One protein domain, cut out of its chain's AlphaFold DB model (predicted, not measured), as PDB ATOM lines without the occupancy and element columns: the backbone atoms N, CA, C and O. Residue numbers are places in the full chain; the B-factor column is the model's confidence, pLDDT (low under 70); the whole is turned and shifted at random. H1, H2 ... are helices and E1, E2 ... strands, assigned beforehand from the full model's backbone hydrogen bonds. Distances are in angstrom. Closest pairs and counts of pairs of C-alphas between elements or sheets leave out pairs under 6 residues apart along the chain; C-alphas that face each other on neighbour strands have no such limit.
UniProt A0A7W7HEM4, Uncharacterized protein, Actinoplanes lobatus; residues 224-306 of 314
ATOM      1  N   ALA A 224     161.382 172.777 238.092       65.50
ATOM      2  CA  ALA A 224     160.228 171.891 237.918       65.50
ATOM      3  C   ALA A 224     159.590 172.005 236.518       65.50
ATOM      4  O   ALA A 224     158.823 171.133 236.110       65.50
ATOM      5  N   SER A 225     159.902 173.072 235.777       79.44
ATOM      6  CA  SER A 225     159.509 173.241 234.382       79.44
ATOM      7  C   SER A 225     160.736 173.212 233.468       79.44
ATOM      8  O   SER A 225     161.702 173.927 233.740       79.44
ATOM      9  N   PRO A 226     160.702 172.443 232.364       89.00
ATOM     10  CA  PRO A 226     161.795 172.409 231.402       89.00
ATOM     11  C   PRO A 226     162.103 173.817 230.881       89.00
ATOM     12  O   PRO A 226     161.210 174.533 230.413       89.00
ATOM     13  N   ARG A 227     163.375 174.222 230.957       94.44
ATOM     14  CA  ARG A 227     163.820 175.551 230.524       94.44
ATOM     15  C   ARG A 227     164.343 175.479 229.098       94.44
ATOM     16  O   ARG A 227     165.319 174.790 228.827       94.44
ATOM     17  N   TYR A 228     163.742 176.236 228.190       96.50
ATOM     18  CA  TYR A 228     164.213 176.317 226.811       96.50
ATOM     19  C   TYR A 228     165.264 177.423 226.641       96.50
ATOM     20  O   TYR A 228     165.099 178.536 227.148       96.50
ATOM     21  N   VAL A 229     166.343 177.114 225.925       97.38
ATOM     22  CA  VAL A 229     167.494 178.005 225.698       97.38
ATOM     23  C   VAL A 229     168.004 177.882 224.264       97.38
ATOM     24  O   VAL A 229     167.683 176.925 223.556       97.38
ATOM     25  N   MET A 230     168.827 178.841 223.847       98.00
ATOM     26  CA  MET A 230     169.610 178.758 222.616       98.00
ATOM     27  C   MET A 230     171.072 178.498 222.961       98.00
ATOM     28  O   MET A 230     171.638 179.225 223.777       98.00
ATOM     29  N   ALA A 231     171.684 177.502 222.327       97.75
ATOM     30  CA  ALA A 231     173.095 177.167 222.522       97.75
ATOM     31  C   ALA A 231     173.816 177.013 221.177       97.75
ATOM     32  O   ALA A 231     173.187 176.661 220.174       97.75
ATOM     33  N   THR A 232     175.122 177.279 221.151       97.94
ATOM     34  CA  THR A 232     176.001 176.973 220.005       97.94
ATOM     35  C   THR A 232     176.939 175.814 220.304       97.94
ATOM     36  O   THR A 232     177.141 174.970 219.437       97.94
ATOM     37  N   GLU A 233     177.468 175.719 221.525       98.25
ATOM     38  CA  GLU A 233     178.359 174.624 221.911       98.25
ATOM     39  C   GLU A 233     177.624 173.543 222.697       98.25
ATOM     40  O   GLU A 233     176.707 173.820 223.475       98.25
ATOM     41  N   ALA A 234     178.015 172.294 222.461       97.88
ATOM     42  CA  ALA A 234     177.387 171.143 223.084       97.88
ATOM     43  C   ALA A 234     178.321 169.930 223.099       97.88
ATOM     44  O   ALA A 234     178.856 169.527 222.066       97.88
ATOM     45  N   HIS A 235     178.436 169.287 224.258       97.75
ATOM     46  CA  HIS A 235     179.232 168.076 224.435       97.75
ATOM     47  C   HIS A 235     178.349 166.923 224.911       97.75
ATOM     48  O   HIS A 235     177.731 166.983 225.973       97.75
ATOM     49  N   HIS A 236     178.290 165.852 224.126       96.56
ATOM     50  CA  HIS A 236     177.577 164.629 224.473       96.56
ATOM     51  C   HIS A 236     178.553 163.575 224.998       96.56
ATOM     52  O   HIS A 236     179.595 163.332 224.386       96.56
ATOM     53  N   GLN A 237     178.177 162.882 226.078       92.56
ATOM     54  CA  GLN A 237     179.039 161.917 226.772       92.56
ATOM     55  C   GLN A 237     179.667 160.861 225.843       92.56
ATOM     56  O   GLN A 237     180.811 160.464 226.053       92.56
ATOM     57  N   PHE A 238     178.940 160.415 224.812       93.31
ATOM     58  CA  PHE A 238     179.397 159.352 223.905       93.31
ATOM     59  C   PHE A 238     179.729 159.820 222.488       93.31
ATOM     60  O   PHE A 238     180.509 159.170 221.800       93.31
ATOM     61  N   ALA A 239     179.117 160.915 222.033       93.62
ATOM     62  CA  ALA A 239     179.293 161.404 220.662       93.62
ATOM     63  C   ALA A 239     180.399 162.464 220.575       93.62
ATOM     64  O   ALA A 239     180.836 162.797 219.478       93.62
ATOM     65  N   GLY A 240     180.876 162.953 221.724       96.00
ATOM     66  CA  GLY A 240     181.858 164.019 221.796       96.00
ATOM     67  C   GLY A 240     181.227 165.376 221.507       96.00
ATOM     68  O   GLY A 240     180.117 165.668 221.954       96.00
ATOM     69  N   ASP A 241     181.969 166.211 220.791       97.31
ATOM     70  CA  ASP A 241     181.539 167.545 220.392       97.31
ATOM     71  C   ASP A 241     180.438 167.473 219.320       97.31
ATOM     72  O   ASP A 241     180.619 166.890 218.251       97.31
ATOM     73  N   ILE A 242     179.285 168.057 219.639       96.94
ATOM     74  CA  ILE A 242     178.106 168.160 218.774       96.94
ATOM     75  C   ILE A 242     177.651 169.623 218.633       96.94
ATOM     76  O   ILE A 242     176.455 169.902 218.482       96.94
ATOM     77  N   SER A 243     178.607 170.549 218.718       97.38
ATOM     78  CA  SER A 243     178.408 171.989 218.551       97.38
ATOM     79  C   SER A 243     177.893 172.354 217.154       97.38
ATOM     80  O   SER A 243     178.009 171.592 216.189       97.38
ATOM     81  N   ARG A 244     177.284 173.537 217.042       95.56
ATOM     82  CA  ARG A 244     176.712 174.087 215.809       95.56
ATOM     83  C   ARG A 244     177.161 175.532 215.614       95.56
ATOM     84  O   ARG A 244     177.152 176.318 216.556       95.56
ATOM     85  N   ASP A 245     177.433 175.900 214.364       96.94
ATOM     86  CA  ASP A 245     177.831 177.268 213.997       96.94
ATOM     87  C   ASP A 245     176.730 178.306 214.271       96.94
ATOM     88  O   ASP A 245     177.000 179.485 214.493       96.94
ATOM     89  N   THR A 246     175.467 177.874 214.242       96.19
ATOM     90  CA  THR A 246     174.299 178.716 214.512       96.19
ATOM     91  C   THR A 246     173.602 178.275 215.793       96.19
ATOM     92  O   THR A 246     173.412 177.064 215.964       96.19
ATOM     93  N   PRO A 247     173.129 179.217 216.633       97.19
ATOM     94  CA  PRO A 247     172.376 178.874 217.829       97.19
ATOM     95  C   PRO A 247     171.189 177.965 217.507       97.19
ATOM     96  O   PRO A 247     170.420 178.237 216.582       97.19
ATOM     97  N   ALA A 248     171.022 176.900 218.283       96.62
ATOM     98  CA  ALA A 248     169.915 175.964 218.153       96.62
ATOM     99  C   ALA A 248     169.126 175.855 219.461       96.62
ATOM    100  O   ALA A 248     169.629 176.172 220.535       96.62
ATOM    101  N   LEU A 249     167.872 175.413 219.350       97.12
ATOM    102  CA  LEU A 249     166.978 175.252 220.490       97.12
ATOM    103  C   LEU A 249     167.359 174.006 221.299       97.12
ATOM    104  O   LEU A 249     167.331 172.886 220.773       97.12
ATOM    105  N   ALA A 250     167.648 174.206 222.579       97.06
ATOM    106  CA  ALA A 250     167.861 173.164 223.571       97.06
ATOM    107  C   ALA A 250     166.827 173.280 224.695       97.06
ATOM    108  O   ALA A 250     166.298 174.361 224.970       97.06
ATOM    109  N   VAL A 251     166.538 172.156 225.339       96.38
ATOM    110  CA  VAL A 251     165.749 172.106 226.570       96.38
ATOM    111  C   VAL A 251     166.644 171.598 227.687       96.38
ATOM    112  O   VAL A 251     167.340 170.597 227.527       96.38
ATOM    113  N   ILE A 252     166.666 172.349 228.779       97.06
ATOM    114  CA  ILE A 252     167.497 172.127 229.952       97.06
ATOM    115  C   ILE A 252     166.647 171.485 231.038       97.06
ATOM    116  O   ILE A 252     165.543 171.951 231.333       97.06
ATOM    117  N   GLU A 253     167.195 170.423 231.616       95.62
ATOM    118  CA  GLU A 253     166.568 169.610 232.660       95.62
ATOM    119  C   GLU A 253     167.335 169.719 233.982       95.62
ATOM    120  O   GLU A 253     166.738 169.572 235.044       95.62
ATOM    121  N   ASP A 254     168.639 170.006 233.926       95.81
ATOM    122  CA  ASP A 254     169.495 170.122 235.106       95.81
ATOM    123  C   ASP A 254     170.633 171.139 234.883       95.81
ATOM    124  O   ASP A 254     170.888 171.609 233.768       95.81
ATOM    125  N   GLU A 255     171.325 171.510 235.954       96.12
ATOM    126  CA  GLU A 255     172.402 172.500 235.959       96.12
ATOM    127  C   GLU A 255     173.565 172.035 236.838       96.12
ATOM    128  O   GLU A 255     173.388 171.636 237.986       96.12
ATOM    129  N   ILE A 256     174.784 172.167 236.317       95.25
ATOM    130  CA  ILE A 256     176.023 172.079 237.098       95.25
ATOM    131  C   ILE A 256     176.767 173.415 237.027       95.25
ATOM    132  O   ILE A 256     176.381 174.310 236.277       95.25
ATOM    133  N   ASP A 257     177.854 173.575 237.782       96.12
ATOM    134  CA  ASP A 257     178.546 174.866 237.929       96.12
ATOM    135  C   ASP A 257     178.860 175.555 236.591       96.12
ATOM    136  O   ASP A 257     178.555 176.736 236.410       96.12
ATOM    137  N   THR A 258     179.400 174.811 235.623       97.50
ATOM    138  CA  THR A 258     179.896 175.357 234.348       97.50
ATOM    139  C   THR A 258     179.004 175.075 233.141       97.50
ATOM    140  O   THR A 258     179.192 175.698 232.097       97.50
ATOM    141  N   HIS A 259     178.031 174.170 233.262       98.06
ATOM    142  CA  HIS A 259     177.207 173.715 232.142       98.06
ATOM    143  C   HIS A 259     175.743 173.568 232.541       98.06
ATOM    144  O   HIS A 259     175.416 173.249 233.683       98.06
ATOM    145  N   TRP A 260     174.869 173.724 231.559       97.56
ATOM    146  CA  TRP A 260     173.516 173.194 231.601       97.56
ATOM    147  C   TRP A 260     173.515 171.748 231.109       97.56
ATOM    148  O   TRP A 260     174.303 171.398 230.230       97.56
ATOM    149  N   ILE A 261     172.624 170.917 231.643       97.25
ATOM    150  CA  ILE A 261     172.432 169.534 231.202       97.25
ATOM    151  C   ILE A 261     171.029 169.414 230.610       97.25
ATOM    152  O   ILE A 261     170.036 169.805 231.225       97.25
ATOM    153  N   GLY A 262     170.942 168.876 229.396       96.75
ATOM    154  CA  GLY A 262     169.660 168.743 228.718       96.75
ATOM    155  C   GLY A 262     169.733 167.980 227.406       96.75
ATOM    156  O   GLY A 262     170.522 167.046 227.253       96.75
ATOM    157  N   GLN A 263     168.909 168.387 226.446       96.19
ATOM    158  CA  GLN A 263     168.823 167.767 225.126       96.19
ATOM    159  C   GLN A 263     168.592 168.805 224.023       96.19
ATOM    160  O   GLN A 263     167.943 169.837 224.223       96.19
ATOM    161  N   TRP A 264     169.105 168.523 222.823       95.56
ATOM    162  CA  TRP A 264     168.754 169.305 221.636       95.56
ATOM    163  C   TRP A 264     167.296 169.033 221.252       95.56
ATOM    164  O   TRP A 264     166.931 167.887 221.004       95.56
ATOM    165  N   VAL A 265     166.480 170.082 221.112       94.50
ATOM    166  CA  VAL A 265     165.067 169.944 220.696       94.50
ATOM    167  C   VAL A 265     164.952 169.616 219.206       94.50
ATOM    168  O   VAL A 265     163.972 169.030 218.756       94.50
ATOM    169  N   THR A 266     165.957 170.000 218.418       86.19
ATOM    170  CA  THR A 266     165.990 169.775 216.969       86.19
ATOM    171  C   THR A 266     167.147 168.857 216.584       86.19
ATOM    172  O   THR A 266     168.279 169.048 217.035       86.19
ATOM    173  N   GLY A 267     166.892 167.895 215.696       83.69
ATOM    174  CA  GLY A 267     167.898 166.967 215.173       83.69
ATOM    175  C   GLY A 267     167.807 165.578 215.802       83.69
ATOM    176  O   GLY A 267     166.719 165.078 216.056       83.69
ATOM    177  N   LEU A 268     168.959 164.948 216.044       82.12
ATOM    178  CA  LEU A 268     169.059 163.536 216.448       82.12
ATOM    179  C   LEU A 268     168.610 163.230 217.893       82.12
ATOM    180  O   LEU A 268     168.724 162.085 218.316       82.12
ATOM    181  N   GLY A 269     168.110 164.215 218.649       83.88
ATOM    182  CA  GLY A 269     167.577 163.993 220.000       83.88
ATOM    183  C   GLY A 269     168.618 163.489 221.005       83.88
ATOM    184  O   GLY A 269     168.331 162.588 221.787       83.88
ATOM    185  N   PHE A 270     169.844 164.023 220.963       90.88
ATOM    186  CA  PHE A 270     170.879 163.677 221.941       90.88
ATOM    187  C   PHE A 270     170.426 164.076 223.353       90.88
ATOM    188  O   PHE A 270     170.136 165.248 223.588       90.88
ATOM    189  N   LEU A 271     170.390 163.101 224.264       93.44
ATOM    190  CA  LEU A 271     170.086 163.267 225.690       93.44
ATOM    191  C   LEU A 271     171.379 163.475 226.489       93.44
ATOM    192  O   LEU A 271     172.446 163.085 226.027       93.44
ATOM    193  N   HIS A 272     171.293 164.039 227.697       95.12
ATOM    194  CA  HIS A 272     172.456 164.284 228.570       95.12
ATOM    195  C   HIS A 272     173.574 165.089 227.888       95.12
ATOM    196  O   HIS A 272     174.766 164.795 228.002       95.12
ATOM    197  N   VAL A 273     173.175 166.109 227.136       97.19
ATOM    198  CA  VAL A 273     174.082 167.042 226.479       97.19
ATOM    199  C   VAL A 273     174.481 168.124 227.470       97.19
ATOM    200  O   VAL A 273     173.626 168.731 228.113       97.19
ATOM    201  N   HIS A 274     175.785 168.364 227.570       98.06
ATOM    202  CA  HIS A 274     176.362 169.443 228.354       98.06
ATOM    203  C   HIS A 274     176.487 170.692 227.480       98.06
ATOM    204  O   HIS A 274     177.229 170.685 226.498       98.06
ATOM    205  N   PHE A 275     175.789 171.761 227.852       98.06
ATOM    206  CA  PHE A 275     175.826 173.055 227.171       98.06
ATOM    207  C   PHE A 275     176.600 174.068 228.026       98.06
ATOM    208  O   PHE A 275     176.141 174.390 229.128       98.06
ATOM    209  N   PRO A 276     177.766 174.568 227.581       98.25
ATOM    210  CA  PRO A 276     178.516 175.583 228.317       98.25
ATOM    211  C   PRO A 276     177.675 176.845 228.572       98.25
ATOM    212  O   PRO A 276     176.945 177.316 227.695       98.25
ATOM    213  N   LYS A 277     177.722 177.390 229.796       98.12
ATOM    214  CA  LYS A 277     176.871 178.538 230.182       98.12
ATOM    215  C   LYS A 277     177.223 179.837 229.457       98.12
ATOM    216  O   LYS A 277     176.362 180.696 229.314       98.12
ATOM    217  N   ASP A 278     178.467 179.990 229.029       98.00
ATOM    218  CA  ASP A 278     178.984 181.143 228.289       98.00
ATOM    219  C   ASP A 278     178.509 181.187 226.830       98.00
ATOM    220  O   ASP A 278     178.363 182.272 226.265       98.00
ATOM    221  N   THR A 279     178.197 180.030 226.246       98.00
ATOM    222  CA  THR A 279     177.660 179.901 224.882       98.00
ATOM    223  C   THR A 279     176.168 179.564 224.839       98.00
ATOM    224  O   THR A 279     175.585 179.387 223.764       98.00
ATOM    225  N   THR A 280     175.524 179.533 226.006       98.12
ATOM    226  CA  THR A 280     174.086 179.311 226.162       98.12
ATOM    227  C   THR A 280     173.398 180.587 226.618       98.12
ATOM    228  O   THR A 280     173.797 181.214 227.597       98.12
ATOM    229  N   ARG A 281     172.304 180.959 225.954       97.56
ATOM    230  CA  ARG A 281     171.510 182.139 226.317       97.56
ATOM    231  C   ARG A 281     170.014 181.837 226.405       97.56
ATOM    232  O   ARG A 281     169.533 180.910 225.751       97.56
ATOM    233  N   PRO A 282     169.247 182.642 227.163       97.12
ATOM    234  CA  PRO A 282     167.792 182.607 227.099       97.12
ATOM    235  C   PRO A 282     167.274 182.853 225.675       97.12
ATOM    236  O   PRO A 282     167.935 183.500 224.851       97.12
ATOM    237  N   LEU A 283     166.073 182.346 225.408       96.75
ATOM    238  CA  LEU A 283     165.332 182.662 224.191       96.75
ATOM    239  C   LEU A 283     164.916 184.136 224.174       96.75
ATOM    240  O   LEU A 283     164.562 184.704 225.206       96.75
ATOM    241  N   THR A 284     164.934 184.725 222.985       96.62
ATOM    242  CA  THR A 284     164.296 186.017 222.692       96.62
ATOM    243  C   THR A 284     162.793 185.841 222.453       96.62
ATOM    244  O   THR A 284     162.336 184.734 222.156       96.62
ATOM    245  N   ASP A 285     162.007 186.915 222.544       96.12
ATOM    246  CA  ASP A 285     160.552 186.857 222.329       96.12
ATOM    247  C   ASP A 285     160.189 186.433 220.895       96.12
ATOM    248  O   ASP A 285     159.204 185.717 220.670       96.12
ATOM    249  N   GLU A 286     161.010 186.827 219.917       96.81
ATOM    250  CA  GLU A 286     160.885 186.401 218.526       96.81
ATOM    251  C   GLU A 286     161.112 184.891 218.388       96.81
ATOM    252  O   GLU A 286     160.350 184.212 217.699       96.81
ATOM    253  N   GLU A 287     162.120 184.344 219.072       96.88
ATOM    254  CA  GLU A 287     162.409 182.906 219.067       96.88
ATOM    255  C   GLU A 287     161.324 182.107 219.792       96.88
ATOM    256  O   GLU A 287     160.898 181.069 219.286       96.88
ATOM    257  N   ILE A 288     160.821 182.596 220.931       96.56
ATOM    258  CA  ILE A 288     159.678 181.979 221.620       96.56
ATOM    259  C   ILE A 288     158.492 181.897 220.660       96.56
ATOM    260  O   ILE A 288     157.890 180.839 220.517       96.56
ATOM    261  N   SER A 289     158.189 182.985 219.951       96.00
ATOM    262  CA  SER A 289     157.078 183.028 218.995       96.00
ATOM    263  C   SER A 289     157.302 182.126 217.776       96.00
ATOM    264  O   SER A 289     156.341 181.613 217.209       96.00
ATOM    265  N   LEU A 290     158.558 181.928 217.368       96.38
ATOM    266  CA  LEU A 290     158.931 181.064 216.249       96.38
ATOM    267  C   LEU A 290     158.819 179.570 216.590       96.38
ATOM    268  O   LEU A 290     158.482 178.763 215.718       96.38
ATOM    269  N   TYR A 291     159.167 179.192 217.820       96.50
ATOM    270  CA  TYR A 291     159.249 177.793 218.232       96.50
ATOM    271  C   TYR A 291     158.010 177.297 218.979       96.50
ATOM    272  O   TYR A 291     157.661 176.127 218.832       96.50
ATOM    273  N   ASP A 292     157.328 178.142 219.751       96.81
ATOM    274  CA  ASP A 292     156.146 177.736 220.510       96.81
ATOM    275  C   ASP A 292     155.000 177.296 219.582       96.81
ATOM    276  O   ASP A 292     154.622 177.977 218.631       96.81
ATOM    277  N   GLY A 293     154.461 176.104 219.837       96.31
ATOM    278  CA  GLY A 293     153.444 175.460 219.006       96.31
ATOM    279  C   GLY A 293     153.974 174.789 217.733       96.31
ATOM    280  O   GLY A 293     153.194 174.140 217.031       96.31
ATOM    281  N   ARG A 294     155.274 174.889 217.425       96.94
ATOM    282  CA  ARG A 294     155.859 174.227 216.254       96.94
ATOM    283  C   ARG A 294     155.966 172.722 216.481       96.94
ATOM    284  O   ARG A 294     156.363 172.270 217.555       96.94
ATOM    285  N   GLN A 295     155.649 171.948 215.446       95.88
ATOM    286  CA  GLN A 295     155.900 170.513 215.448       95.88
ATOM    287  C   GLN A 295     157.324 170.205 214.987       95.88
ATOM    288  O   GLN A 295     157.792 170.753 213.987       95.88
ATOM    289  N   VAL A 296     157.996 169.323 215.716       92.44
ATOM    290  CA  VAL A 296     159.330 168.820 215.395       92.44
ATOM    291  C   VAL A 296     159.340 167.301 215.447       92.44
ATOM    292  O   VAL A 296     158.681 166.686 216.285       92.44
ATOM    293  N   GLU A 297     160.096 166.706 214.536       86.44
ATOM    294  CA  GLU A 297     160.383 165.280 214.553       86.44
ATOM    295  C   GLU A 297     161.589 165.044 215.467       86.44
ATOM    296  O   GLU A 297     162.652 165.639 215.272       86.44
ATOM    297  N   ALA A 298     161.404 164.210 216.487       81.94
ATOM    298  CA  ALA A 298     162.469 163.787 217.386       81.94
ATOM    299  C   ALA A 298     162.330 162.282 217.638       81.94
ATOM    300  O   ALA A 298     161.300 161.805 218.132       81.94
ATOM    301  N   GLY A 299     163.364 161.524 217.262       78.81
ATOM    302  CA  GLY A 299     163.305 160.064 217.225       78.81
ATOM    303  C   GLY A 299     162.259 159.574 216.220       78.81
ATOM    304  O   GLY A 299     162.273 159.987 215.068       78.81
ATOM    305  N   ASN A 300     161.339 158.716 216.669       79.69
ATOM    306  CA  ASN A 300     160.275 158.136 215.835       79.69
ATOM    307  C   ASN A 300     158.910 158.833 216.023       79.69
ATOM    308  O   ASN A 300     157.870 158.228 215.761       79.69
ATOM    309  N   GLY A 301     158.887 160.060 216.556       85.12
ATOM    310  CA  GLY A 301     157.655 160.757 216.927       85.12
ATOM    311  C   GLY A 301     157.637 162.230 216.528       85.12
ATOM    312  O   GLY A 301     158.674 162.888 216.449       85.12
ATOM    313  N   MET A 302     156.423 162.743 216.316       91.81
ATOM    314  CA  MET A 302     156.145 164.167 216.135       91.81
ATOM    315  C   MET A 302     155.756 164.791 217.474       91.81
ATOM    316  O   MET A 302     154.793 164.360 218.108       91.81
ATOM    317  N   TRP A 303     156.470 165.834 217.879       91.94
ATOM    318  CA  TRP A 303     156.280 166.529 219.151       91.94
ATOM    319  C   TRP A 303     155.913 167.983 218.900       91.94
ATOM    320  O   TRP A 303     156.443 168.605 217.986       91.94
ATOM    321  N   THR A 304     155.012 168.546 219.706       95.38
ATOM    322  CA  THR A 304     154.711 169.985 219.666       95.38
ATOM    323  C   THR A 304     155.491 170.682 220.768       95.38
ATOM    324  O   THR A 304     155.318 170.350 221.940       95.38
ATOM    325  N   ILE A 305     156.328 171.647 220.403       95.50
ATOM    326  CA  ILE A 305     157.088 172.443 221.367       95.50
ATOM    327  C   ILE A 305     156.114 173.360 222.114       95.50
ATOM    328  O   ILE A 305     155.268 174.004 221.491       95.50
ATOM    329  N   ARG A 306     156.221 173.417 223.445       95.81
ATOM    330  CA  ARG A 306     155.444 174.325 224.297       95.81
ATOM    331  C   ARG A 306     156.390 175.104 225.191       95.81
ATOM    332  O   ARG A 306     156.966 174.529 226.107       95.81
TER     333      ARG A 306
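AT A GLANCE: This is residues 224 to 306 of the 314 residues of an uncharacterized protein of Actinoplanes lobatus (UniProt A0A7W7HEM4). Five short strands, E1 to E5, make a strongly twisted sheet that curls into a small, partly closed barrel, its edge strands E4 and E5 joined by a tight link. To one side, a short helix, H1, only grazes this sheet, and a separate two-stranded hairpin, E6 and E7, follows it. The printed part has 83 residues, with the order E1 E2 E3 E4 E5 H1 E6 E7; the large sheet runs E4 - E3 - E2 - E1 - E5, all antiparallel. The class is mostly strand, though under half of the residues, 41 of 83, are in named elements. The whole is compact and rounded, with a radius of gyration of the C-alphas of 12.1 A and spans of 30 by 29 by 29 A.

HOW THE PARTS SIT: E1, residues 227 to 231, and E2, residues 248 to 255, form an antiparallel hairpin, with N 229 and O 250 2.9 A apart, within hydrogen-bond range. E2 bends by 61 degrees at Ile 252. E2 and E3, residues 259 to 264, are the next hairpin; N 261 and O 254 are 2.8 A apart. E3 and E4, residues 273 to 276, form another, with N 275 and O 260 2.8 A apart. E1 E2 E3 E4 is a meander, each strand the antiparallel neighbour of the one before. E5, residues 280 to 282, is the antiparallel neighbour of E1, with N 230 and O 281 2.9 A apart. E4 and E5 meet only through their link. Across the sheet, the strands' lines turn by 85 degrees and the way across it by 87 degrees. H1, residues 285 to 291, only grazes the sheet, with its residues 287 to 291; every O i to N i+4 pair inside H1 is within hydrogen-bond range. E6, residues 295 to 298, and E7, residues 301 to 304, form an antiparallel hairpin, with N 296 and O 303 2.8 A apart. E7 is apart from H1, and both E6 and E7 are apart from E1 to E5.

IN THESE COORDINATES: E1 begins at C-alpha 227 (163.820, 175.551, 230.524) and is 12.4 A long. E2 is the longest strand by residues, 18.3 A from C-alpha 248 to C-alpha 255, and E3 is 14.2 A. H1 begins at C-alpha 285 (160.552, 186.857, 222.329) and is 10.0 A long. E7 ends at C-alpha 304 (154.711, 169.985, 219.666).

THE WHOLE: The two C-alphas farthest apart, those of Phe 238 and Asp 285, are 33.4 A apart. The printed part has no cut. The link from E1 to E2, residues 232 to 247, is long. The mean pLDDT of the printed part is 94.2, and residue 224 is under 70.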